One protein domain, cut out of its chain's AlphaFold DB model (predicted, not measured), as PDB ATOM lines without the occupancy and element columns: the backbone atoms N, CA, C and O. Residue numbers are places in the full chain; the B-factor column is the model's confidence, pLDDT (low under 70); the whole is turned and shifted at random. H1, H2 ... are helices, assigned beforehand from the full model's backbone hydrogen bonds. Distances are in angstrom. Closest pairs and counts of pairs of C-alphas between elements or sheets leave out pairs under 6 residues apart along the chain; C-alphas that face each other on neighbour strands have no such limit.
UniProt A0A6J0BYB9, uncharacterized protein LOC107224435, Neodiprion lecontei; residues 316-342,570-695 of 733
ATOM      1  N   ASP A 316     -55.030 -24.605 -21.700       85.88
ATOM      2  CA  ASP A 316     -53.963 -24.173 -20.788       85.88
ATOM      3  C   ASP A 316     -54.298 -24.378 -19.292       85.88
ATOM      4  O   ASP A 316     -53.454 -24.086 -18.440       85.88
ATOM      5  N   GLU A 317     -55.523 -24.792 -18.948       85.00
ATOM      6  CA  GLU A 317     -55.910 -25.209 -17.587       85.00
ATOM      7  C   GLU A 317     -55.663 -26.710 -17.378       85.00
ATOM      8  O   GLU A 317     -55.178 -27.114 -16.322       85.00
ATOM      9  N   ASP A 318     -55.935 -27.528 -18.400       88.62
ATOM     10  CA  ASP A 318     -55.870 -28.993 -18.306       88.62
ATOM     11  C   ASP A 318     -54.467 -29.557 -18.604       88.62
ATOM     12  O   ASP A 318     -54.155 -30.694 -18.242       88.62
ATOM     13  N   LEU A 319     -53.594 -28.751 -19.224       91.81
ATOM     14  CA  LEU A 319     -52.218 -29.107 -19.593       91.81
ATOM     15  C   LEU A 319     -51.396 -29.785 -18.470       91.81
ATOM     16  O   LEU A 319     -50.740 -30.782 -18.778       91.81
ATOM     17  N   PRO A 320     -51.414 -29.343 -17.190       91.75
ATOM     18  CA  PRO A 320     -50.680 -30.029 -16.121       91.75
ATOM     19  C   PRO A 320     -51.192 -31.458 -15.882       91.75
ATOM     20  O   PRO A 320     -50.400 -32.385 -15.739       91.75
ATOM     21  N   GLY A 321     -52.518 -31.651 -15.898       89.31
ATOM     22  CA  GLY A 321     -53.141 -32.965 -15.734       89.31
ATOM     23  C   GLY A 321     -52.844 -33.893 -16.911       89.31
ATOM     24  O   GLY A 321     -52.510 -35.057 -16.709       89.31
ATOM     25  N   TYR A 322     -52.877 -33.362 -18.136       91.06
ATOM     26  CA  TYR A 322     -52.504 -34.101 -19.344       91.06
ATOM     27  C   TYR A 322     -51.044 -34.582 -19.307       91.06
ATOM     28  O   TYR A 322     -50.770 -35.750 -19.584       91.06
ATOM     29  N   ILE A 323     -50.112 -33.710 -18.895       91.75
ATOM     30  CA  ILE A 323     -48.691 -34.044 -18.710       91.75
ATOM     31  C   ILE A 323     -48.518 -35.180 -17.697       91.75
ATOM     32  O   ILE A 323     -47.839 -36.161 -18.005       91.75
ATOM     33  N   GLY A 324     -49.164 -35.091 -16.528       88.62
ATOM     34  CA  GLY A 324     -49.109 -36.139 -15.504       88.62
ATOM     35  C   GLY A 324     -49.642 -37.491 -15.998       88.62
ATOM     36  O   GLY A 324     -49.013 -38.528 -15.773       88.62
ATOM     37  N   THR A 325     -50.758 -37.489 -16.734       88.94
ATOM     38  CA  THR A 325     -51.358 -38.703 -17.316       88.94
ATOM     39  C   THR A 325     -50.463 -39.337 -18.384       88.94
ATOM     40  O   THR A 325     -50.250 -40.553 -18.368       88.94
ATOM     41  N   LEU A 326     -49.889 -38.533 -19.289       87.62
ATOM     42  CA  LEU A 326     -48.939 -39.015 -20.295       87.62
ATOM     43  C   LEU A 326     -47.695 -39.626 -19.639       87.62
ATOM     44  O   LEU A 326     -47.337 -40.762 -19.962       87.62
ATOM     45  N   LEU A 327     -47.084 -38.921 -18.683       89.06
ATOM     46  CA  LEU A 327     -45.862 -39.338 -17.992       89.06
ATOM     47  C   LEU A 327     -45.976 -40.762 -17.425       89.06
ATOM     48  O   LEU A 327     -45.149 -41.618 -17.742       89.06
ATOM     49  N   VAL A 328     -47.044 -41.049 -16.672       85.06
ATOM     50  CA  VAL A 328     -47.285 -42.372 -16.058       85.06
ATOM     51  C   VAL A 328     -47.373 -43.497 -17.099       85.06
ATOM     52  O   VAL A 328     -46.960 -44.629 -16.828       85.06
ATOM     53  N   SER A 329     -47.890 -43.207 -18.298       81.00
ATOM     54  CA  SER A 329     -47.971 -44.192 -19.384       81.00
ATOM     55  C   SER A 329     -46.619 -44.438 -20.072       81.00
ATOM     56  O   SER A 329     -46.315 -45.577 -20.437       81.00
ATOM     57  N   ILE A 330     -45.783 -43.402 -20.192       84.06
ATOM     58  CA  ILE A 330     -44.566 -43.408 -21.019       84.06
ATOM     59  C   ILE A 330     -43.316 -43.814 -20.240       84.06
ATOM     60  O   ILE A 330     -42.462 -44.482 -20.816       84.06
ATOM     61  N   GLU A 331     -43.203 -43.509 -18.944       84.00
ATOM     62  CA  GLU A 331     -42.057 -43.940 -18.120       84.00
ATOM     63  C   GLU A 331     -41.810 -45.449 -18.242       84.00
ATOM     64  O   GLU A 331     -40.705 -45.894 -18.545       84.00
ATOM     65  N   ARG A 332     -42.881 -46.243 -18.123       74.75
ATOM     66  CA  ARG A 332     -42.821 -47.705 -18.263       74.75
ATOM     67  C   ARG A 332     -42.493 -48.160 -19.677       74.75
ATOM     68  O   ARG A 332     -42.017 -49.278 -19.840       74.75
ATOM     69  N   ALA A 333     -42.786 -47.356 -20.694       74.00
ATOM     70  CA  ALA A 333     -42.386 -47.647 -22.063       74.00
ATOM     71  C   ALA A 333     -40.886 -47.347 -22.253       74.00
ATOM     72  O   ALA A 333     -40.165 -48.189 -22.783       74.00
ATOM     73  N   ILE A 334     -40.394 -46.215 -21.732       77.50
ATOM     74  CA  ILE A 334     -38.976 -45.815 -21.769       77.50
ATOM     75  C   ILE A 334     -38.089 -46.809 -21.009       77.50
ATOM     76  O   ILE A 334     -37.048 -47.210 -21.531       77.50
ATOM     77  N   GLU A 335     -38.488 -47.251 -19.816       73.19
ATOM     78  CA  GLU A 335     -37.716 -48.213 -19.013       73.19
ATOM     79  C   GLU A 335     -37.665 -49.623 -19.632       73.19
ATOM     80  O   GLU A 335     -36.718 -50.373 -19.390       73.19
ATOM     81  N   ARG A 336     -38.646 -49.997 -20.465       71.88
ATOM     82  CA  ARG A 336     -38.656 -51.289 -21.167       71.88
ATOM     83  C   ARG A 336     -37.667 -51.279 -22.332       71.88
ATOM     84  O   ARG A 336     -37.948 -50.757 -23.409       71.88
ATOM     85  N   VAL A 337     -36.520 -51.914 -22.120       64.69
ATOM     86  CA  VAL A 337     -35.551 -52.274 -23.165       64.69
ATOM     87  C   VAL A 337     -35.705 -53.764 -23.453       64.69
ATOM     88  O   VAL A 337     -35.505 -54.570 -22.541       64.69
ATOM     89  N   SER A 338     -36.058 -54.157 -24.681       59.47
ATOM     90  CA  SER A 338     -35.969 -55.569 -25.067       59.47
ATOM     91  C   SER A 338     -34.548 -55.920 -25.521       59.47
ATOM     92  O   SER A 338     -33.766 -55.059 -25.922       59.47
ATOM     93  N   ILE A 339     -34.192 -57.203 -25.446       55.31
ATOM     94  CA  ILE A 339     -32.885 -57.706 -25.904       55.31
ATOM     95  C   ILE A 339     -32.784 -57.643 -27.441       55.31
ATOM     96  O   ILE A 339     -31.690 -57.487 -27.990       55.31
ATOM     97  N   ASP A 340     -33.927 -57.706 -28.124       54.19
ATOM     98  CA  ASP A 340     -34.035 -57.591 -29.576       54.19
ATOM     99  C   ASP A 340     -33.846 -56.135 -30.055       54.19
ATOM    100  O   ASP A 340     -33.370 -55.920 -31.168       54.19
ATOM    101  N   ASP A 341     -34.095 -55.140 -29.188       53.66
ATOM    102  CA  ASP A 341     -33.836 -53.712 -29.450       53.66
ATOM    103  C   ASP A 341     -32.352 -53.317 -29.316       53.66
ATOM    104  O   ASP A 341     -32.007 -52.152 -29.524       53.66
ATOM    105  N   LEU A 342     -31.450 -54.235 -28.950       57.56
ATOM    106  CA  LEU A 342     -30.023 -53.915 -28.847       57.56
ATOM    107  C   LEU A 342     -29.426 -53.675 -30.239       57.56
ATOM    108  O   LEU A 342     -29.638 -54.496 -31.137       57.56
ATOM    109  N   GLU A 570     -45.922  -9.962 -15.206       94.94
ATOM    110  CA  GLU A 570     -44.905 -10.968 -14.884       94.94
ATOM    111  C   GLU A 570     -45.471 -12.395 -14.941       94.94
ATOM    112  O   GLU A 570     -44.874 -13.264 -15.580       94.94
ATOM    113  N   TYR A 571     -46.657 -12.613 -14.366       95.25
ATOM    114  CA  TYR A 571     -47.382 -13.883 -14.386       95.25
ATOM    115  C   TYR A 571     -47.606 -14.392 -15.814       95.25
ATOM    116  O   TYR A 571     -47.198 -15.509 -16.110       95.25
ATOM    117  N   ASP A 572     -48.144 -13.582 -16.730       94.31
ATOM    118  CA  ASP A 572     -48.370 -14.000 -18.121       94.31
ATOM    119  C   ASP A 572     -47.055 -14.339 -18.841       94.31
ATOM    120  O   ASP A 572     -46.970 -15.323 -19.583       94.31
ATOM    121  N   THR A 573     -45.996 -13.564 -18.578       93.56
ATOM    122  CA  THR A 573     -44.655 -13.809 -19.134       93.56
ATOM    123  C   THR A 573     -44.095 -15.151 -18.662       93.56
ATOM    124  O   THR A 573     -43.454 -15.866 -19.437       93.56
ATOM    125  N   VAL A 574     -44.314 -15.501 -17.393       93.62
ATOM    126  CA  VAL A 574     -43.958 -16.806 -16.827       93.62
ATOM    127  C   VAL A 574     -44.841 -17.892 -17.442       93.62
ATOM    128  O   VAL A 574     -44.319 -18.833 -18.039       93.62
ATOM    129  N   MET A 575     -46.163 -17.755 -17.360       93.38
ATOM    130  CA  MET A 575     -47.118 -18.768 -17.805       93.38
ATOM    131  C   MET A 575     -46.929 -19.124 -19.275       93.38
ATOM    132  O   MET A 575     -46.787 -20.305 -19.569       93.38
ATOM    133  N   SER A 576     -46.785 -18.147 -20.172       92.81
ATOM    134  CA  SER A 576     -46.515 -18.392 -21.596       92.81
ATOM    135  C   SER A 576     -45.245 -19.237 -21.812       92.81
ATOM    136  O   SER A 576     -45.263 -20.251 -22.516       92.81
ATOM    137  N   LYS A 577     -44.144 -18.915 -21.112       91.88
ATOM    138  CA  LYS A 577     -42.877 -19.675 -21.177       91.88
ATOM    139  C   LYS A 577     -42.995 -21.100 -20.629       91.88
ATOM    140  O   LYS A 577     -42.261 -21.985 -21.085       91.88
ATOM    141  N   TRP A 578     -43.846 -21.336 -19.633       93.25
ATOM    142  CA  TRP A 578     -44.043 -22.652 -19.012       93.25
ATOM    143  C   TRP A 578     -45.098 -23.501 -19.726       93.25
ATOM    144  O   TRP A 578     -44.879 -24.697 -19.896       93.25
ATOM    145  N   GLN A 579     -46.154 -22.891 -20.261       93.25
ATOM    146  CA  GLN A 579     -47.129 -23.525 -21.151       93.25
ATOM    147  C   GLN A 579     -46.453 -23.986 -22.444       93.25
ATOM    148  O   GLN A 579     -46.607 -25.141 -22.826       93.25
ATOM    149  N   ALA A 580     -45.631 -23.142 -23.078       91.88
ATOM    150  CA  ALA A 580     -44.883 -23.524 -24.279       91.88
ATOM    151  C   ALA A 580     -43.935 -24.713 -24.026       91.88
ATOM    152  O   ALA A 580     -43.863 -25.633 -24.841       91.88
ATOM    153  N   ALA A 581     -43.242 -24.733 -22.882       92.12
ATOM    154  CA  ALA A 581     -42.383 -25.850 -22.487       92.12
ATOM    155  C   ALA A 581     -43.183 -27.135 -22.210       92.12
ATOM    156  O   ALA A 581     -42.838 -28.199 -22.722       92.12
ATOM    157  N   GLY A 582     -44.284 -27.025 -21.460       92.44
ATOM    158  CA  GLY A 582     -45.186 -28.138 -21.171       92.44
ATOM    159  C   GLY A 582     -45.829 -28.721 -22.431       92.44
ATOM    160  O   GLY A 582     -45.875 -29.937 -22.574       92.44
ATOM    161  N   ARG A 583     -46.244 -27.879 -23.387       92.25
ATOM    162  CA  ARG A 583     -46.784 -28.313 -24.688       92.25
ATOM    163  C   ARG A 583     -45.737 -29.038 -25.533       92.25
ATOM    164  O   ARG A 583     -46.036 -30.116 -26.036       92.25
ATOM    165  N   LYS A 584     -44.501 -28.524 -25.627       91.00
ATOM    166  CA  LYS A 584     -43.384 -29.245 -26.278       91.00
ATOM    167  C   LYS A 584     -43.166 -30.633 -25.659       91.00
ATOM    168  O   LYS A 584     -42.995 -31.606 -26.387       91.00
ATOM    169  N   LEU A 585     -43.178 -30.722 -24.325       90.50
ATOM    170  CA  LEU A 585     -42.999 -31.985 -23.607       90.50
ATOM    171  C   LEU A 585     -44.172 -32.946 -23.856       90.50
ATOM    172  O   LEU A 585     -43.948 -34.119 -24.129       90.50
ATOM    173  N   ALA A 586     -45.408 -32.442 -23.814       91.19
ATOM    174  CA  ALA A 586     -46.622 -33.208 -24.079       91.19
ATOM    175  C   ALA A 586     -46.676 -33.758 -25.516       91.19
ATOM    176  O   ALA A 586     -47.054 -34.912 -25.695       91.19
ATOM    177  N   MET A 587     -46.233 -32.987 -26.516       88.81
ATOM    178  CA  MET A 587     -46.078 -33.455 -27.902       88.81
ATOM    179  C   MET A 587     -45.098 -34.630 -27.992       88.81
ATOM    180  O   MET A 587     -45.490 -35.721 -28.400       88.81
ATOM    181  N   ALA A 588     -43.858 -34.445 -27.522       87.38
ATOM    182  CA  ALA A 588     -42.830 -35.492 -27.554       87.38
ATOM    183  C   ALA A 588     -43.236 -36.747 -26.755       87.38
ATOM    184  O   ALA A 588     -42.873 -37.867 -27.105       87.38
ATOM    185  N   MET A 589     -44.008 -36.568 -25.682       87.88
ATOM    186  CA  MET A 589     -44.617 -37.665 -24.940       87.88
ATOM    187  C   MET A 589     -45.711 -38.384 -25.748       87.88
ATOM    188  O   MET A 589     -45.692 -39.611 -25.824       87.88
ATOM    189  N   SER A 590     -46.636 -37.664 -26.390       86.81
ATOM    190  CA  SER A 590     -47.689 -38.273 -27.220       86.81
ATOM    191  C   SER A 590     -47.104 -39.079 -28.385       86.81
ATOM    192  O   SER A 590     -47.505 -40.220 -28.597       86.81
ATOM    193  N   GLU A 591     -46.080 -38.550 -29.061       84.06
ATOM    194  CA  GLU A 591     -45.337 -39.257 -30.118       84.06
ATOM    195  C   GLU A 591     -44.748 -40.593 -29.620       84.06
ATOM    196  O   GLU A 591     -44.785 -41.603 -30.324       84.06
ATOM    197  N   LEU A 592     -44.253 -40.636 -28.376       79.88
ATOM    198  CA  LEU A 592     -43.749 -41.863 -27.748       79.88
ATOM    199  C   LEU A 592     -44.865 -42.812 -27.286       79.88
ATOM    200  O   LEU A 592     -44.662 -44.023 -27.322       79.88
ATOM    201  N   LYS A 593     -46.034 -42.295 -26.883       81.69
ATOM    202  CA  LYS A 593     -47.231 -43.097 -26.554       81.69
ATOM    203  C   LYS A 593     -47.782 -43.818 -27.792       81.69
ATOM    204  O   LYS A 593     -48.270 -44.939 -27.674       81.69
ATOM    205  N   GLU A 594     -47.692 -43.194 -28.964       77.25
ATOM    206  CA  GLU A 594     -48.118 -43.771 -30.249       77.25
ATOM    207  C   GLU A 594     -47.133 -44.830 -30.792       77.25
ATOM    208  O   GLU A 594     -47.518 -45.708 -31.570       77.25
ATOM    209  N   CYS A 595     -45.873 -44.816 -30.345       69.38
ATOM    210  CA  CYS A 595     -44.871 -45.820 -30.703       69.38
ATOM    211  C   CYS A 595     -45.076 -47.152 -29.953       69.38
ATOM    212  O   CYS A 595     -44.676 -47.302 -28.799       69.38
ATOM    213  N   ALA A 596     -45.596 -48.176 -30.640       58.88
ATOM    214  CA  ALA A 596     -45.734 -49.534 -30.085       58.88
ATOM    215  C   ALA A 596     -44.394 -50.194 -29.677       58.88
ATOM    216  O   ALA A 596     -44.368 -51.068 -28.811       58.88
ATOM    217  N   ILE A 597     -43.289 -49.776 -30.302       61.06
ATOM    218  CA  ILE A 597     -41.906 -50.128 -29.956       61.06
ATOM    219  C   ILE A 597     -41.125 -48.813 -29.966       61.06
ATOM    220  O   ILE A 597     -41.140 -48.115 -30.979       61.06
ATOM    221  N   ILE A 598     -40.462 -48.454 -28.861       63.47
ATOM    222  CA  ILE A 598     -39.682 -47.209 -28.782       63.47
ATOM    223  C   ILE A 598     -38.406 -47.346 -29.630       63.47
ATOM    224  O   ILE A 598     -37.559 -48.178 -29.286       63.47
ATOM    225  N   PRO A 599     -38.215 -46.526 -30.686       55.75
ATOM    226  CA  PRO A 599     -37.029 -46.600 -31.536       55.75
ATOM    227  C   PRO A 599     -35.725 -46.356 -30.761       55.75
ATOM    228  O   PRO A 599     -35.694 -45.610 -29.782       55.75
ATOM    229  N   GLN A 600     -34.634 -46.977 -31.222       59.75
ATOM    230  CA  GLN A 600     -33.352 -47.044 -30.501       59.75
ATOM    231  C   GLN A 600     -32.821 -45.700 -29.957       59.75
ATOM    232  O   GLN A 600     -32.404 -45.681 -28.795       59.75
ATOM    233  N   PRO A 601     -32.857 -44.573 -30.698       60.56
ATOM    234  CA  PRO A 601     -32.457 -43.283 -30.165       60.56
ATOM    235  C   PRO A 601     -33.673 -42.495 -29.657       60.56
ATOM    236  O   PRO A 601     -34.370 -41.838 -30.432       60.56
ATOM    237  N   LEU A 602     -33.817 -42.388 -28.331       71.50
ATOM    238  CA  LEU A 602     -34.599 -41.322 -27.670       71.50
ATOM    239  C   LEU A 602     -33.947 -39.931 -27.845       71.50
ATOM    240  O   LEU A 602     -34.029 -39.083 -26.962       71.50
ATOM    241  N   VAL A 603     -33.275 -39.679 -28.971       70.56
ATOM    242  CA  VAL A 603     -32.548 -38.440 -29.273       70.56
ATOM    243  C   VAL A 603     -33.480 -37.226 -29.363       70.56
ATOM    244  O   VAL A 603     -33.088 -36.197 -28.818       70.56
ATOM    245  N   PRO A 604     -34.701 -37.288 -29.941       76.62
ATOM    246  CA  PRO A 604     -35.630 -36.155 -29.909       76.62
ATOM    247  C   PRO A 604     -35.990 -35.737 -28.477       76.62
ATOM    248  O   PRO A 604     -35.809 -34.574 -28.117       76.62
ATOM    249  N   LEU A 605     -36.391 -36.697 -27.631       82.81
ATOM    250  CA  LEU A 605     -36.713 -36.441 -26.224       82.81
ATOM    251  C   LEU A 605     -35.476 -36.002 -25.426       82.81
ATOM    252  O   LEU A 605     -35.534 -35.016 -24.706       82.81
ATOM    253  N   SER A 606     -34.337 -36.678 -25.586       82.44
ATOM    254  CA  SER A 606     -33.085 -36.327 -24.896       82.44
ATOM    255  C   SER A 606     -32.616 -34.920 -25.262       82.44
ATOM    256  O   SER A 606     -32.245 -34.149 -24.383       82.44
ATOM    257  N   ARG A 607     -32.697 -34.547 -26.547       84.38
ATOM    258  CA  ARG A 607     -32.385 -33.195 -27.019       84.38
ATOM    259  C   ARG A 607     -33.345 -32.168 -26.421       84.38
ATOM    260  O   ARG A 607     -32.889 -31.109 -25.997       84.38
ATOM    261  N   LEU A 608     -34.638 -32.485 -26.346       86.12
ATOM    262  CA  LEU A 608     -35.638 -31.626 -25.715       86.12
ATOM    263  C   LEU A 608     -35.366 -31.436 -24.214       86.12
ATOM    264  O   LEU A 608     -35.417 -30.317 -23.725       86.12
ATOM    265  N   LEU A 609     -34.993 -32.496 -23.496       85.94
ATOM    266  CA  LEU A 609     -34.621 -32.430 -22.077       85.94
ATOM    267  C   LEU A 609     -33.297 -31.681 -21.832       85.94
ATOM    268  O   LEU A 609     -33.035 -31.262 -20.709       85.94
ATOM    269  N   THR A 610     -32.479 -31.463 -22.869       84.06
ATOM    270  CA  THR A 610     -31.305 -30.568 -22.824       84.06
ATOM    271  C   THR A 610     -31.572 -29.134 -23.305       84.06
ATOM    272  O   THR A 610     -30.720 -28.273 -23.099       84.06
ATOM    273  N   ASP A 611     -32.723 -28.847 -23.930       85.50
ATOM    274  CA  ASP A 611     -33.107 -27.495 -24.375       85.50
ATOM    275  C   ASP A 611     -33.351 -26.612 -23.132       85.50
ATOM    276  O   ASP A 611     -34.225 -26.951 -22.335       85.50
ATOM    277  N   PRO A 612     -32.657 -25.471 -22.942       78.88
ATOM    278  CA  PRO A 612     -32.835 -24.609 -21.765       78.88
ATOM    279  C   PRO A 612     -34.256 -24.031 -21.626       78.88
ATOM    280  O   PRO A 612     -34.623 -23.520 -20.569       78.88
ATOM    281  N   THR A 613     -35.086 -24.100 -22.672       79.00
ATOM    282  CA  THR A 613     -36.502 -23.723 -22.589       79.00
ATOM    283  C   THR A 613     -37.385 -24.798 -21.952       79.00
ATOM    284  O   THR A 613     -38.475 -24.458 -21.499       79.00
ATOM    285  N   VAL A 614     -36.934 -26.057 -21.877       77.88
ATOM    286  CA  VAL A 614     -37.667 -27.194 -21.280       77.88
ATOM    287  C   VAL A 614     -36.930 -27.783 -20.073       77.88
ATOM    288  O   VAL A 614     -37.579 -28.221 -19.125       77.88
ATOM    289  N   LYS A 615     -35.593 -27.728 -20.054       76.88
ATOM    290  CA  LYS A 615     -34.744 -28.091 -18.918       76.88
ATOM    291  C   LYS A 615     -34.923 -27.094 -17.774       76.88
ATOM    292  O   LYS A 615     -34.138 -26.164 -17.612       76.88
ATOM    293  N   ARG A 616     -35.982 -27.295 -16.993       78.88
ATOM    294  CA  ARG A 616     -36.295 -26.526 -15.786       78.88
ATOM    295  C   ARG A 616     -36.439 -27.479 -14.617       78.88
ATOM    296  O   ARG A 616     -37.346 -28.308 -14.582       78.88
ATOM    297  N   THR A 617     -35.525 -27.371 -13.674       81.12
ATOM    298  CA  THR A 617     -35.518 -28.155 -12.444       81.12
ATOM    299  C   THR A 617     -36.657 -27.714 -11.516       81.12
ATOM    300  O   THR A 617     -37.138 -26.582 -11.615       81.12
ATOM    301  N   PRO A 618     -37.077 -28.558 -10.556       85.31
ATOM    302  CA  PRO A 618     -38.003 -28.131  -9.509       85.31
ATOM    303  C   PRO A 618     -37.448 -26.980  -8.647       85.31
ATOM    304  O   PRO A 618     -38.229 -26.278  -8.012       85.31
ATOM    305  N   ALA A 619     -36.129 -26.741  -8.631       86.19
ATOM    306  CA  ALA A 619     -35.555 -25.556  -7.992       86.19
ATOM    307  C   ALA A 619     -35.905 -24.277  -8.772       86.19
ATOM    308  O   ALA A 619     -36.419 -23.338  -8.171       86.19
ATOM    309  N   ASP A 620     -35.742 -24.283 -10.101       87.94
ATOM    310  CA  ASP A 620     -36.102 -23.152 -10.973       87.94
ATOM    311  C   ASP A 620     -37.613 -22.849 -10.904       87.94
ATOM    312  O   ASP A 620     -38.029 -21.691 -10.875       87.94
ATOM    313  N   ALA A 621     -38.449 -23.894 -10.832       90.19
ATOM    314  CA  ALA A 621     -39.887 -23.758 -10.595       90.19
ATOM    315  C   ALA A 621     -40.179 -23.038  -9.267       90.19
ATOM    316  O   ALA A 621     -40.935 -22.067  -9.244       90.19
ATOM    317  N   ASN A 622     -39.561 -23.491  -8.172       92.88
ATOM    318  CA  ASN A 622     -39.757 -22.921  -6.839       92.88
ATOM    319  C   ASN A 622     -39.244 -21.477  -6.727       92.88
ATOM    320  O   ASN A 622     -39.889 -20.668  -6.064       92.88
ATOM    321  N   GLU A 623     -38.132 -21.132  -7.382       93.94
ATOM    322  CA  GLU A 623     -37.611 -19.759  -7.427       93.94
ATOM    323  C   GLU A 623     -38.590 -18.813  -8.137       93.94
ATOM    324  O   GLU A 623     -38.966 -17.777  -7.588       93.94
ATOM    325  N   VAL A 624     -39.093 -19.200  -9.314       93.69
ATOM    326  CA  VAL A 624     -40.075 -18.396 -10.062       93.69
ATOM    327  C   VAL A 624     -41.401 -18.267  -9.303       93.69
ATOM    328  O   VAL A 624     -41.996 -17.188  -9.285       93.69
ATOM    329  N   ILE A 625     -41.858 -19.332  -8.634       94.25
ATOM    330  CA  ILE A 625     -43.034 -19.281  -7.752       94.25
ATOM    331  C   ILE A 625     -42.790 -18.300  -6.600       94.25
ATOM    332  O   ILE A 625     -43.654 -17.465  -6.346       94.25
ATOM    333  N   ALA A 626     -41.627 -18.357  -5.942       94.56
ATOM    334  CA  ALA A 626     -41.278 -17.471  -4.833       94.56
ATOM    335  C   ALA A 626     -41.260 -15.988  -5.244       94.56
ATOM    336  O   ALA A 626     -41.770 -15.155  -4.498       94.56
ATOM    337  N   LEU A 627     -40.766 -15.664  -6.446       94.88
ATOM    338  CA  LEU A 627     -40.787 -14.301  -6.993       94.88
ATOM    339  C   LEU A 627     -42.220 -13.796  -7.236       94.88
ATOM    340  O   LEU A 627     -42.593 -12.732  -6.739       94.88
ATOM    341  N   LEU A 628     -43.071 -14.582  -7.911       94.88
ATOM    342  CA  LEU A 628     -44.494 -14.240  -8.089       94.88
ATOM    343  C   LEU A 628     -45.216 -14.089  -6.736       94.88
ATOM    344  O   LEU A 628     -46.090 -13.235  -6.559       94.88
ATOM    345  N   GLU A 629     -44.832 -14.902  -5.756       93.75
ATOM    346  CA  GLU A 629     -45.328 -14.865  -4.386       93.75
ATOM    347  C   GLU A 629     -44.866 -13.644  -3.581       93.75
ATOM    348  O   GLU A 629     -45.631 -13.148  -2.749       93.75
ATOM    349  N   GLU A 630     -43.652 -13.152  -3.812       93.12
ATOM    350  CA  GLU A 630     -43.131 -11.917  -3.227       93.12
ATOM    351  C   GLU A 630     -43.866 -10.700  -3.800       93.12
ATOM    352  O   GLU A 630     -44.431  -9.903  -3.049       93.12
ATOM    353  N   ARG A 631     -43.978 -10.612  -5.131       89.75
ATOM    354  CA  ARG A 631     -44.681  -9.511  -5.814       89.75
ATOM    355  C   ARG A 631     -46.153  -9.397  -5.446       89.75
ATOM    356  O   ARG A 631     -46.701  -8.300  -5.393       89.75
ATOM    357  N   SER A 632     -46.806 -10.531  -5.215       91.94
ATOM    358  CA  SER A 632     -48.234 -10.581  -4.901       91.94
ATOM    359  C   SER A 632     -48.564 -10.262  -3.441       91.94
ATOM    360  O   SER A 632     -49.747 -10.119  -3.150       91.94
ATOM    361  N   GLN A 633     -47.591 -10.136  -2.519       88.06
ATOM    362  CA  GLN A 633     -47.824 -10.032  -1.063       88.06
ATOM    363  C   GLN A 633     -48.968  -9.079  -0.666       88.06
ATOM    364  O   GLN A 633     -49.841  -9.468   0.109       88.06
ATOM    365  N   ASN A 634     -49.017  -7.878  -1.247       85.81
ATOM    366  CA  ASN A 634     -50.032  -6.864  -0.927       85.81
ATOM    367  C   ASN A 634     -51.407  -7.134  -1.567       85.81
ATOM    368  O   ASN A 634     -52.423  -6.651  -1.073       85.81
ATOM    369  N   ILE A 635     -51.454  -7.921  -2.647       87.81
ATOM    370  CA  ILE A 635     -52.643  -8.209  -3.467       87.81
ATOM    371  C   ILE A 635     -53.124  -9.671  -3.360       87.81
ATOM    372  O   ILE A 635     -54.101 -10.035  -4.004       87.81
ATOM    373  N   ARG A 636     -52.515 -10.511  -2.503       85.38
ATOM    374  CA  ARG A 636     -52.913 -11.926  -2.283       85.38
ATOM    375  C   ARG A 636     -54.365 -12.124  -1.826       85.38
ATOM    376  O   ARG A 636     -54.866 -13.244  -1.885       85.38
ATOM    377  N   HIS A 637     -55.009 -11.072  -1.325       84.12
ATOM    378  CA  HIS A 637     -56.415 -11.083  -0.918       84.12
ATOM    379  C   HIS A 637     -57.380 -11.114  -2.117       84.12
ATOM    380  O   HIS A 637     -58.507 -11.574  -1.970       84.12
ATOM    381  N   VAL A 638     -56.933 -10.668  -3.298       87.06
ATOM    382  CA  VAL A 638     -57.699 -10.706  -4.549       87.06
ATOM    383  C   VAL A 638     -57.793 -12.155  -5.033       87.06
ATOM    384  O   VAL A 638     -56.774 -12.815  -5.260       87.06
ATOM    385  N   GLU A 639     -59.016 -12.659  -5.210       86.50
ATOM    386  CA  GLU A 639     -59.275 -14.066  -5.547       86.50
ATOM    387  C   GLU A 639     -58.537 -14.505  -6.822       86.50
ATOM    388  O   GLU A 639     -57.866 -15.539  -6.831       86.50
ATOM    389  N   GLN A 640     -58.593 -13.676  -7.867       88.56
ATOM    390  CA  GLN A 640     -57.992 -13.937  -9.176       88.56
ATOM    391  C   GLN A 640     -56.466 -14.074  -9.083       88.56
ATOM    392  O   GLN A 640     -55.881 -14.929  -9.747       88.56
ATOM    393  N   VAL A 641     -55.813 -13.278  -8.227       91.50
ATOM    394  CA  VAL A 641     -54.363 -13.350  -7.976       91.50
ATOM    395  C   VAL A 641     -54.017 -14.664  -7.281       91.50
ATOM    396  O   VAL A 641     -53.106 -15.372  -7.715       91.50
ATOM    397  N   ARG A 642     -54.772 -15.042  -6.239       91.56
ATOM    398  CA  ARG A 642     -54.565 -16.307  -5.518       91.56
ATOM    399  C   ARG A 642     -54.748 -17.519  -6.436       91.56
ATOM    400  O   ARG A 642     -53.882 -18.389  -6.473       91.56
ATOM    401  N   LEU A 643     -55.836 -17.561  -7.206       91.19
ATOM    402  CA  LEU A 643     -56.111 -18.651  -8.146       91.19
ATOM    403  C   LEU A 643     -55.072 -18.723  -9.276       91.19
ATOM    404  O   LEU A 643     -54.685 -19.821  -9.678       91.19
ATOM    405  N   SER A 644     -54.566 -17.576  -9.740       92.62
ATOM    406  CA  SER A 644     -53.463 -17.507 -10.708       92.62
ATOM    407  C   SER A 644     -52.168 -18.095 -10.131       92.62
ATOM    408  O   SER A 644     -51.535 -18.926 -10.780       92.62
ATOM    409  N   LEU A 645     -51.807 -17.774  -8.882       94.31
ATOM    410  CA  LEU A 645     -50.666 -18.399  -8.193       94.31
ATOM    411  C   LEU A 645     -50.846 -19.917  -8.036       94.31
ATOM    412  O   LEU A 645     -49.920 -20.678  -8.315       94.31
ATOM    413  N   ASP A 646     -52.037 -20.375  -7.643       93.06
ATOM    414  CA  ASP A 646     -52.347 -21.803  -7.510       93.06
ATOM    415  C   ASP A 646     -52.332 -22.530  -8.875       93.06
ATOM    416  O   ASP A 646     -52.006 -23.717  -8.953       93.06
ATOM    417  N   ARG A 647     -52.643 -21.840  -9.981       92.75
ATOM    418  CA  ARG A 647     -52.486 -22.351 -11.357       92.75
ATOM    419  C   ARG A 647     -51.018 -22.404 -11.792       92.75
ATOM    420  O   ARG A 647     -50.590 -23.441 -12.299       92.75
ATOM    421  N   ALA A 648     -50.240 -21.348 -11.545       94.69
ATOM    422  CA  ALA A 648     -48.803 -21.324 -11.822       94.69
ATOM    423  C   ALA A 648     -48.075 -22.443 -11.074       94.69
ATOM    424  O   ALA A 648     -47.389 -23.245 -11.702       94.69
ATOM    425  N   ARG A 649     -48.291 -22.564  -9.757       94.69
ATOM    426  CA  ARG A 649     -47.712 -23.629  -8.922       94.69
ATOM    427  C   ARG A 649     -47.954 -25.020  -9.512       94.69
ATOM    428  O   ARG A 649     -46.998 -25.782  -9.648       94.69
ATOM    429  N   ARG A 650     -49.199 -25.328  -9.909       93.88
ATOM    430  CA  ARG A 650     -49.567 -26.617 -10.525       93.88
ATOM    431  C   ARG A 650     -48.807 -26.862 -11.829       93.88
ATOM    432  O   ARG A 650     -48.161 -27.896 -11.960       93.88
ATOM    433  N   LEU A 651     -48.827 -25.913 -12.769       94.38
ATOM    434  CA  LEU A 651     -48.142 -26.073 -14.056       94.38
ATOM    435  C   LEU A 651     -46.618 -26.190 -13.906       94.38
ATOM    436  O   LEU A 651     -46.017 -27.088 -14.489       94.38
ATOM    437  N   LEU A 652     -45.997 -25.290 -13.141       94.56
ATOM    438  CA  LEU A 652     -44.543 -25.234 -12.968       94.56
ATOM    439  C   LEU A 652     -44.018 -26.519 -12.315       94.56
ATOM    440  O   LEU A 652     -43.056 -27.112 -12.804       94.56
ATOM    441  N   THR A 653     -44.699 -26.988 -11.267       93.19
ATOM    442  CA  THR A 653     -44.350 -28.233 -10.570       93.19
ATOM    443  C   THR A 653     -44.474 -29.447 -11.488       93.19
ATOM    444  O   THR A 653     -43.524 -30.219 -11.592       93.19
ATOM    445  N   GLU A 654     -45.595 -29.608 -12.201       93.12
ATOM    446  CA  GLU A 654     -45.794 -30.767 -13.084       93.12
ATOM    447  C   GLU A 654     -44.817 -30.787 -14.267       93.12
ATOM    448  O   GLU A 654     -44.241 -31.833 -14.562       93.12
ATOM    449  N   VAL A 655     -44.548 -29.644 -14.911       93.88
ATOM    450  CA  VAL A 655     -43.589 -29.572 -16.029       93.88
ATOM    451  C   VAL A 655     -42.169 -29.932 -15.568       93.88
ATOM    452  O   VAL A 655     -41.502 -30.731 -16.227       93.88
ATOM    453  N   SER A 656     -41.712 -29.408 -14.426       92.62
ATOM    454  CA  SER A 656     -40.386 -29.727 -13.874       92.62
ATOM    455  C   SER A 656     -40.269 -31.163 -13.361       92.62
ATOM    456  O   SER A 656     -39.236 -31.810 -13.563       92.62
ATOM    457  N   ASN A 657     -41.320 -31.694 -12.735       92.12
ATOM    458  CA  ASN A 657     -41.359 -33.086 -12.291       92.12
ATOM    459  C   ASN A 657     -41.346 -34.045 -13.486       92.12
ATOM    460  O   ASN A 657     -40.597 -35.019 -13.474       92.12
ATOM    461  N   ALA A 658     -42.116 -33.761 -14.538       91.88
ATOM    462  CA  ALA A 658     -42.126 -34.574 -15.748       91.88
ATOM    463  C   ALA A 658     -40.769 -34.538 -16.466       91.88
ATOM    464  O   ALA A 658     -40.237 -35.594 -16.801       91.88
ATOM    465  N   ALA A 659     -40.164 -33.358 -16.638       91.69
ATOM    466  CA  ALA A 659     -38.847 -33.231 -17.264       91.69
ATOM    467  C   ALA A 659     -37.758 -34.020 -16.507       91.69
ATOM    468  O   ALA A 659     -37.036 -34.809 -17.112       91.69
ATOM    469  N   THR A 660     -37.673 -33.866 -15.180       90.44
ATOM    470  CA  THR A 660     -36.662 -34.563 -14.360       90.44
ATOM    471  C   THR A 660     -36.887 -36.075 -14.284       90.44
ATOM    472  O   THR A 660     -35.925 -36.843 -14.356       90.44
ATOM    473  N   ARG A 661     -38.144 -36.532 -14.201       91.31
ATOM    474  CA  ARG A 661     -38.480 -37.964 -14.232       91.31
ATOM    475  C   ARG A 661     -38.154 -38.596 -15.583       91.31
ATOM    476  O   ARG A 661     -37.532 -39.651 -15.606       91.31
ATOM    477  N   LEU A 662     -38.456 -37.924 -16.697       89.69
ATOM    478  CA  LEU A 662     -38.081 -38.390 -18.037       89.69
ATOM    479  C   LEU A 662     -36.560 -38.396 -18.253       89.69
ATOM    480  O   LEU A 662     -36.055 -39.334 -18.864       89.69
ATOM    481  N   GLU A 663     -35.815 -37.412 -17.732       89.19
ATOM    482  CA  GLU A 663     -34.340 -37.405 -17.772       89.19
ATOM    483  C   GLU A 663     -33.776 -38.634 -17.032       89.19
ATOM    484  O   GLU A 663     -32.959 -39.371 -17.592       89.19
ATOM    485  N   SER A 664     -34.312 -38.940 -15.843       89.31
ATOM    486  CA  SER A 664     -33.955 -40.130 -15.061       89.31
ATOM    487  C   SER A 664     -34.351 -41.452 -15.741       89.31
ATOM    488  O   SER A 664     -33.534 -42.373 -15.814       89.31
ATOM    489  N   SER A 665     -35.557 -41.557 -16.314       87.38
ATOM    490  CA  SER A 665     -35.993 -42.743 -17.069       87.38
ATOM    491  C   SER A 665     -35.138 -42.966 -18.317       87.38
ATOM    492  O   SER A 665     -34.736 -44.098 -18.600       87.38
ATOM    493  N   CYS A 666     -34.789 -41.894 -19.037       84.50
ATOM    494  CA  CYS A 666     -33.828 -41.950 -20.132       84.50
ATOM    495  C   CYS A 666     -32.473 -42.465 -19.627       84.50
ATOM    496  O   CYS A 666     -31.958 -43.426 -20.184       84.50
ATOM    497  N   GLU A 667     -31.903 -41.914 -18.553       85.25
ATOM    498  CA  GLU A 667     -30.648 -42.404 -17.954       85.25
ATOM    499  C   GLU A 667     -30.685 -43.876 -17.534       85.25
ATOM    500  O   GLU A 667     -29.736 -44.617 -17.815       85.25
ATOM    501  N   SER A 668     -31.794 -44.326 -16.950       84.62
ATOM    502  CA  SER A 668     -32.039 -45.730 -16.609       84.62
ATOM    503  C   SER A 668     -32.041 -46.626 -17.858       84.62
ATOM    504  O   SER A 668     -31.335 -47.642 -17.903       84.62
ATOM    505  N   ARG A 669     -32.725 -46.207 -18.936       82.25
ATOM    506  CA  ARG A 669     -32.685 -46.880 -20.249       82.25
ATOM    507  C   ARG A 669     -31.255 -46.929 -20.801       82.25
ATOM    508  O   ARG A 669     -30.789 -47.991 -21.212       82.25
ATOM    509  N   ARG A 670     -30.526 -45.806 -20.743       79.44
ATOM    510  CA  ARG A 670     -29.123 -45.670 -21.186       79.44
ATOM    511  C   ARG A 670     -28.174 -46.605 -20.427       79.44
ATOM    512  O   ARG A 670     -27.230 -47.129 -21.016       79.44
ATOM    513  N   ALA A 671     -28.379 -46.801 -19.126       81.50
ATOM    514  CA  ALA A 671     -27.605 -47.743 -18.312       81.50
ATOM    515  C   ALA A 671     -27.969 -49.206 -18.616       81.50
ATOM    516  O   ALA A 671     -27.081 -50.044 -18.771       81.50
ATOM    517  N   THR A 672     -29.261 -49.498 -18.776       80.62
ATOM    518  CA  THR A 672     -29.759 -50.837 -19.119       80.62
ATOM    519  C   THR A 672     -29.232 -51.308 -20.476       80.62
ATOM    520  O   THR A 672     -28.718 -52.422 -20.563       80.62
ATOM    521  N   ILE A 673     -29.257 -50.454 -21.507       77.12
ATOM    522  CA  ILE A 673     -28.685 -50.760 -22.832       77.12
ATOM    523  C   ILE A 673     -27.190 -51.095 -22.717       77.12
ATOM    524  O   ILE A 673     -26.767 -52.131 -23.219       77.12
ATOM    525  N   ARG A 674     -26.398 -50.285 -21.996       79.44
ATOM    526  CA  ARG A 674     -24.961 -50.551 -21.772       79.44
ATOM    527  C   ARG A 674     -24.712 -51.920 -21.131       79.44
ATOM    528  O   ARG A 674     -23.886 -52.682 -21.627       79.44
ATOM    529  N   ASN A 675     -25.457 -52.259 -20.078       79.00
ATOM    530  CA  ASN A 675     -25.340 -53.555 -19.401       79.00
ATOM    531  C   ASN A 675     -25.712 -54.729 -20.321       79.00
ATOM    532  O   ASN A 675     -25.026 -55.749 -20.338       79.00
ATOM    533  N   LEU A 676     -26.781 -54.585 -21.106       74.12
ATOM    534  CA  LEU A 676     -27.226 -55.606 -22.049       74.12
ATOM    535  C   LEU A 676     -26.233 -55.820 -23.206       74.12
ATOM    536  O   LEU A 676     -25.998 -56.965 -23.590       74.12
ATOM    537  N   THR A 677     -25.592 -54.762 -23.713       76.62
ATOM    538  CA  THR A 677     -24.510 -54.871 -24.708       76.62
ATOM    539  C   THR A 677     -23.317 -55.661 -24.160       76.62
ATOM    540  O   THR A 677     -22.799 -56.535 -24.854       76.62
ATOM    541  N   ILE A 678     -22.922 -55.428 -22.901       77.81
ATOM    542  CA  ILE A 678     -21.858 -56.202 -22.233       77.81
ATOM    543  C   ILE A 678     -22.243 -57.687 -22.137       77.81
ATOM    544  O   ILE A 678     -21.455 -58.551 -22.515       77.81
ATOM    545  N   LEU A 679     -23.467 -57.994 -21.690       74.06
ATOM    546  CA  LEU A 679     -23.950 -59.379 -21.593       74.06
ATOM    547  C   LEU A 679     -23.984 -60.086 -22.957       74.06
ATOM    548  O   LEU A 679     -23.632 -61.262 -23.041       74.06
ATOM    549  N   ARG A 680     -24.362 -59.373 -24.024       75.44
ATOM    550  CA  ARG A 680     -24.388 -59.913 -25.390       75.44
ATOM    551  C   ARG A 680     -22.986 -60.203 -25.929       75.44
ATOM    552  O   ARG A 680     -22.795 -61.257 -26.522       75.44
ATOM    553  N   ASN A 681     -22.006 -59.338 -25.653       75.62
ATOM    554  CA  ASN A 681     -20.602 -59.591 -25.995       75.62
ATOM    555  C   ASN A 681     -20.072 -60.863 -25.299       75.62
ATOM    556  O   ASN A 681     -19.499 -61.733 -25.948       75.62
ATOM    557  N   ILE A 682     -20.358 -61.028 -24.001       76.44
ATOM    558  CA  ILE A 682     -19.998 -62.242 -23.245       76.44
ATOM    559  C   ILE A 682     -20.674 -63.491 -23.846       76.44
ATOM    560  O   ILE A 682     -20.056 -64.553 -23.929       76.44
ATOM    561  N   GLU A 683     -21.931 -63.388 -24.294       77.12
ATOM    562  CA  GLU A 683     -22.625 -64.493 -24.966       77.12
ATOM    563  C   GLU A 683     -22.002 -64.834 -26.332       77.12
ATOM    564  O   GLU A 683     -21.854 -66.012 -26.668       77.12
ATOM    565  N   ASP A 684     -21.604 -63.823 -27.108       77.25
ATOM    566  CA  ASP A 684     -20.934 -63.990 -28.399       77.25
ATOM    567  C   ASP A 684     -19.558 -64.665 -28.227       77.25
ATOM    568  O   ASP A 684     -19.298 -65.683 -28.880       77.25
ATOM    569  N   GLN A 685     -18.739 -64.201 -27.274       74.69
ATOM    570  CA  GLN A 685     -17.468 -64.830 -26.886       74.69
ATOM    571  C   GLN A 685     -17.663 -66.283 -26.421       74.69
ATOM    572  O   GLN A 685     -16.962 -67.191 -26.874       74.69
ATOM    573  N   ALA A 686     -18.658 -66.547 -25.566       72.06
ATOM    574  CA  ALA A 686     -18.967 -67.903 -25.117       72.06
ATOM    575  C   ALA A 686     -19.376 -68.820 -26.285       72.06
ATOM    576  O   ALA A 686     -18.965 -69.983 -26.336       72.06
ATOM    577  N   ARG A 687     -20.146 -68.308 -27.258       75.38
ATOM    578  CA  ARG A 687     -20.505 -69.049 -28.478       75.38
ATOM    579  C   ARG A 687     -19.296 -69.306 -29.386       75.38
ATOM    580  O   ARG A 687     -19.227 -70.382 -29.986       75.38
ATOM    581  N   GLU A 688     -18.323 -68.397 -29.452       75.12
ATOM    582  CA  GLU A 688     -17.062 -68.624 -30.169       75.12
ATOM    583  C   GLU A 688     -16.206 -69.714 -29.508       75.12
ATOM    584  O   GLU A 688     -15.815 -70.670 -30.185       75.12
ATOM    585  N   VAL A 689     -16.001 -69.651 -28.188       74.38
ATOM    586  CA  VAL A 689     -15.260 -70.676 -27.427       74.38
ATOM    587  C   VAL A 689     -15.908 -72.058 -27.575       74.38
ATOM    588  O   VAL A 689     -15.211 -73.042 -27.833       74.38
ATOM    589  N   LEU A 690     -17.241 -72.150 -27.499       70.38
ATOM    590  CA  LEU A 690     -17.977 -73.398 -27.738       70.38
ATOM    591  C   LEU A 690     -17.813 -73.902 -29.185       70.38
ATOM    592  O   LEU A 690     -17.568 -75.088 -29.402       70.38
ATOM    593  N   SER A 691     -17.889 -73.011 -30.180       75.19
ATOM    594  CA  SER A 691     -17.660 -73.336 -31.600       75.19
ATOM    595  C   SER A 691     -16.234 -73.839 -31.856       75.19
ATOM    596  O   SER A 691     -16.049 -74.778 -32.634       75.19
ATOM    597  N   TRP A 692     -15.226 -73.261 -31.194       81.06
ATOM    598  CA  TRP A 692     -13.845 -73.739 -31.251       81.06
ATOM    599  C   TRP A 692     -13.707 -75.122 -30.609       81.06
ATOM    600  O   TRP A 692     -13.161 -76.030 -31.246       81.06
ATOM    601  N   LEU A 693     -14.246 -75.298 -29.396       70.31
ATOM    602  CA  LEU A 693     -14.164 -76.538 -28.621       70.31
ATOM    603  C   LEU A 693     -14.731 -77.723 -29.411       70.31
ATOM    604  O   LEU A 693     -14.045 -78.732 -29.570       70.31
ATOM    605  N   CYS A 694     -15.921 -77.550 -29.995       72.50
ATOM    606  CA  CYS A 694     -16.622 -78.550 -30.805       72.50
ATOM    607  C   CYS A 694     -16.022 -78.808 -32.204       72.50
ATOM    608  O   CYS A 694     -16.562 -79.634 -32.936       72.50
ATOM    609  N   LYS A 695     -14.973 -78.084 -32.626       77.38
ATOM    610  CA  LYS A 695     -14.357 -78.236 -33.961       77.38
ATOM    611  C   LYS A 695     -12.881 -78.607 -33.893       77.38
ATOM    612  O   LYS A 695     -12.490 -79.672 -34.345       77.38
TER     613      LYS A 695
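This is residues 316 to 342 and 570 to 695 of the 733 residues of the protein "uncharacterized protein LOC107224435" of Neodiprion lecontei (UniProt A0A6J0BYB9). One very long helix, H5, makes a straight spine, and the shorter helices H1, H2 and H4 pack along its first half as a loose four-helix bundle, with the short H3 also packed on H5. The far end of the spine, residues 681 to 695, sticks out alone beyond this body. The printed part has 153 residues with five named helices, in the order H1, H2, H3, H4, H5, and no named strand; the class is all helix. The whole is loose, with a radius of gyration of the C-alphas of 21.6 A, and is a rod spanning 86 by 27 by 20 A.

H5, residues 639 to 695, is 83.3 A long, from C-alpha 639 at (-59.275, -14.066, -5.547) to C-alpha 695 at (-14.357, -78.236, -33.961). H4, residues 618 to 631, measures 20.1 A, and H3, residues 603 to 610, 10.3 A. H2, residues 570 to 594, is 36.4 A long. H1, residues 319 to 335, begins at C-alpha 319 at (-52.218, -29.107, -19.593), measures 24.0 A and has a kink of 35 degrees near residue 329.

H4 and H5 form a helical hairpin, opposite ways at a shallow tilt of 7 degrees; the closest C-alphas, of Pro 618 and Ser 656, are 5.2 A apart. H1 touches residues 650 to 669 of H5, the same way at a shallow tilt of 10 degrees, closest at the C-alphas of Pro 320 and Leu 651, 5.1 A. H2 touches residues 644 to 659 of H5, the same way at a shallow tilt of 33 degrees, only just short of steep, closest at the C-alphas of Gly 582 and Val 655, 5.6 A. H2 also touches H1 at a steep tilt of 38 degrees, with the C-alphas of Ile 323 and Ala 586 closest at 5.8 A. H3 touches residues 659 to 666 of H5 at a steep tilt of 47 degrees, closest at the C-alphas of Leu 609 and Ala 659, 6.5 A. H2 and H3 form a helical hairpin but only just touch, with 3 pairs of C-alphas within 8 A, the closest those of Ala 588 and Leu 605, 6.3 A. H1 is apart from H3 and H4. In H3, H4 and H5 every O i to N i+4 pair is within hydrogen-bond range; in H1 10 of 13 are, in H2 20 of 21.

The C-alphas of Asn 634 and Lys 695, the two farthest apart, are 86.4 A apart. Residues 343 to 569 are not printed, and C-alphas 342 and 570 are 47.5 A apart across the cut. Of the links printed whole, none is long. Confidence is under 70 at residues 337 to 342 and 595 to 601.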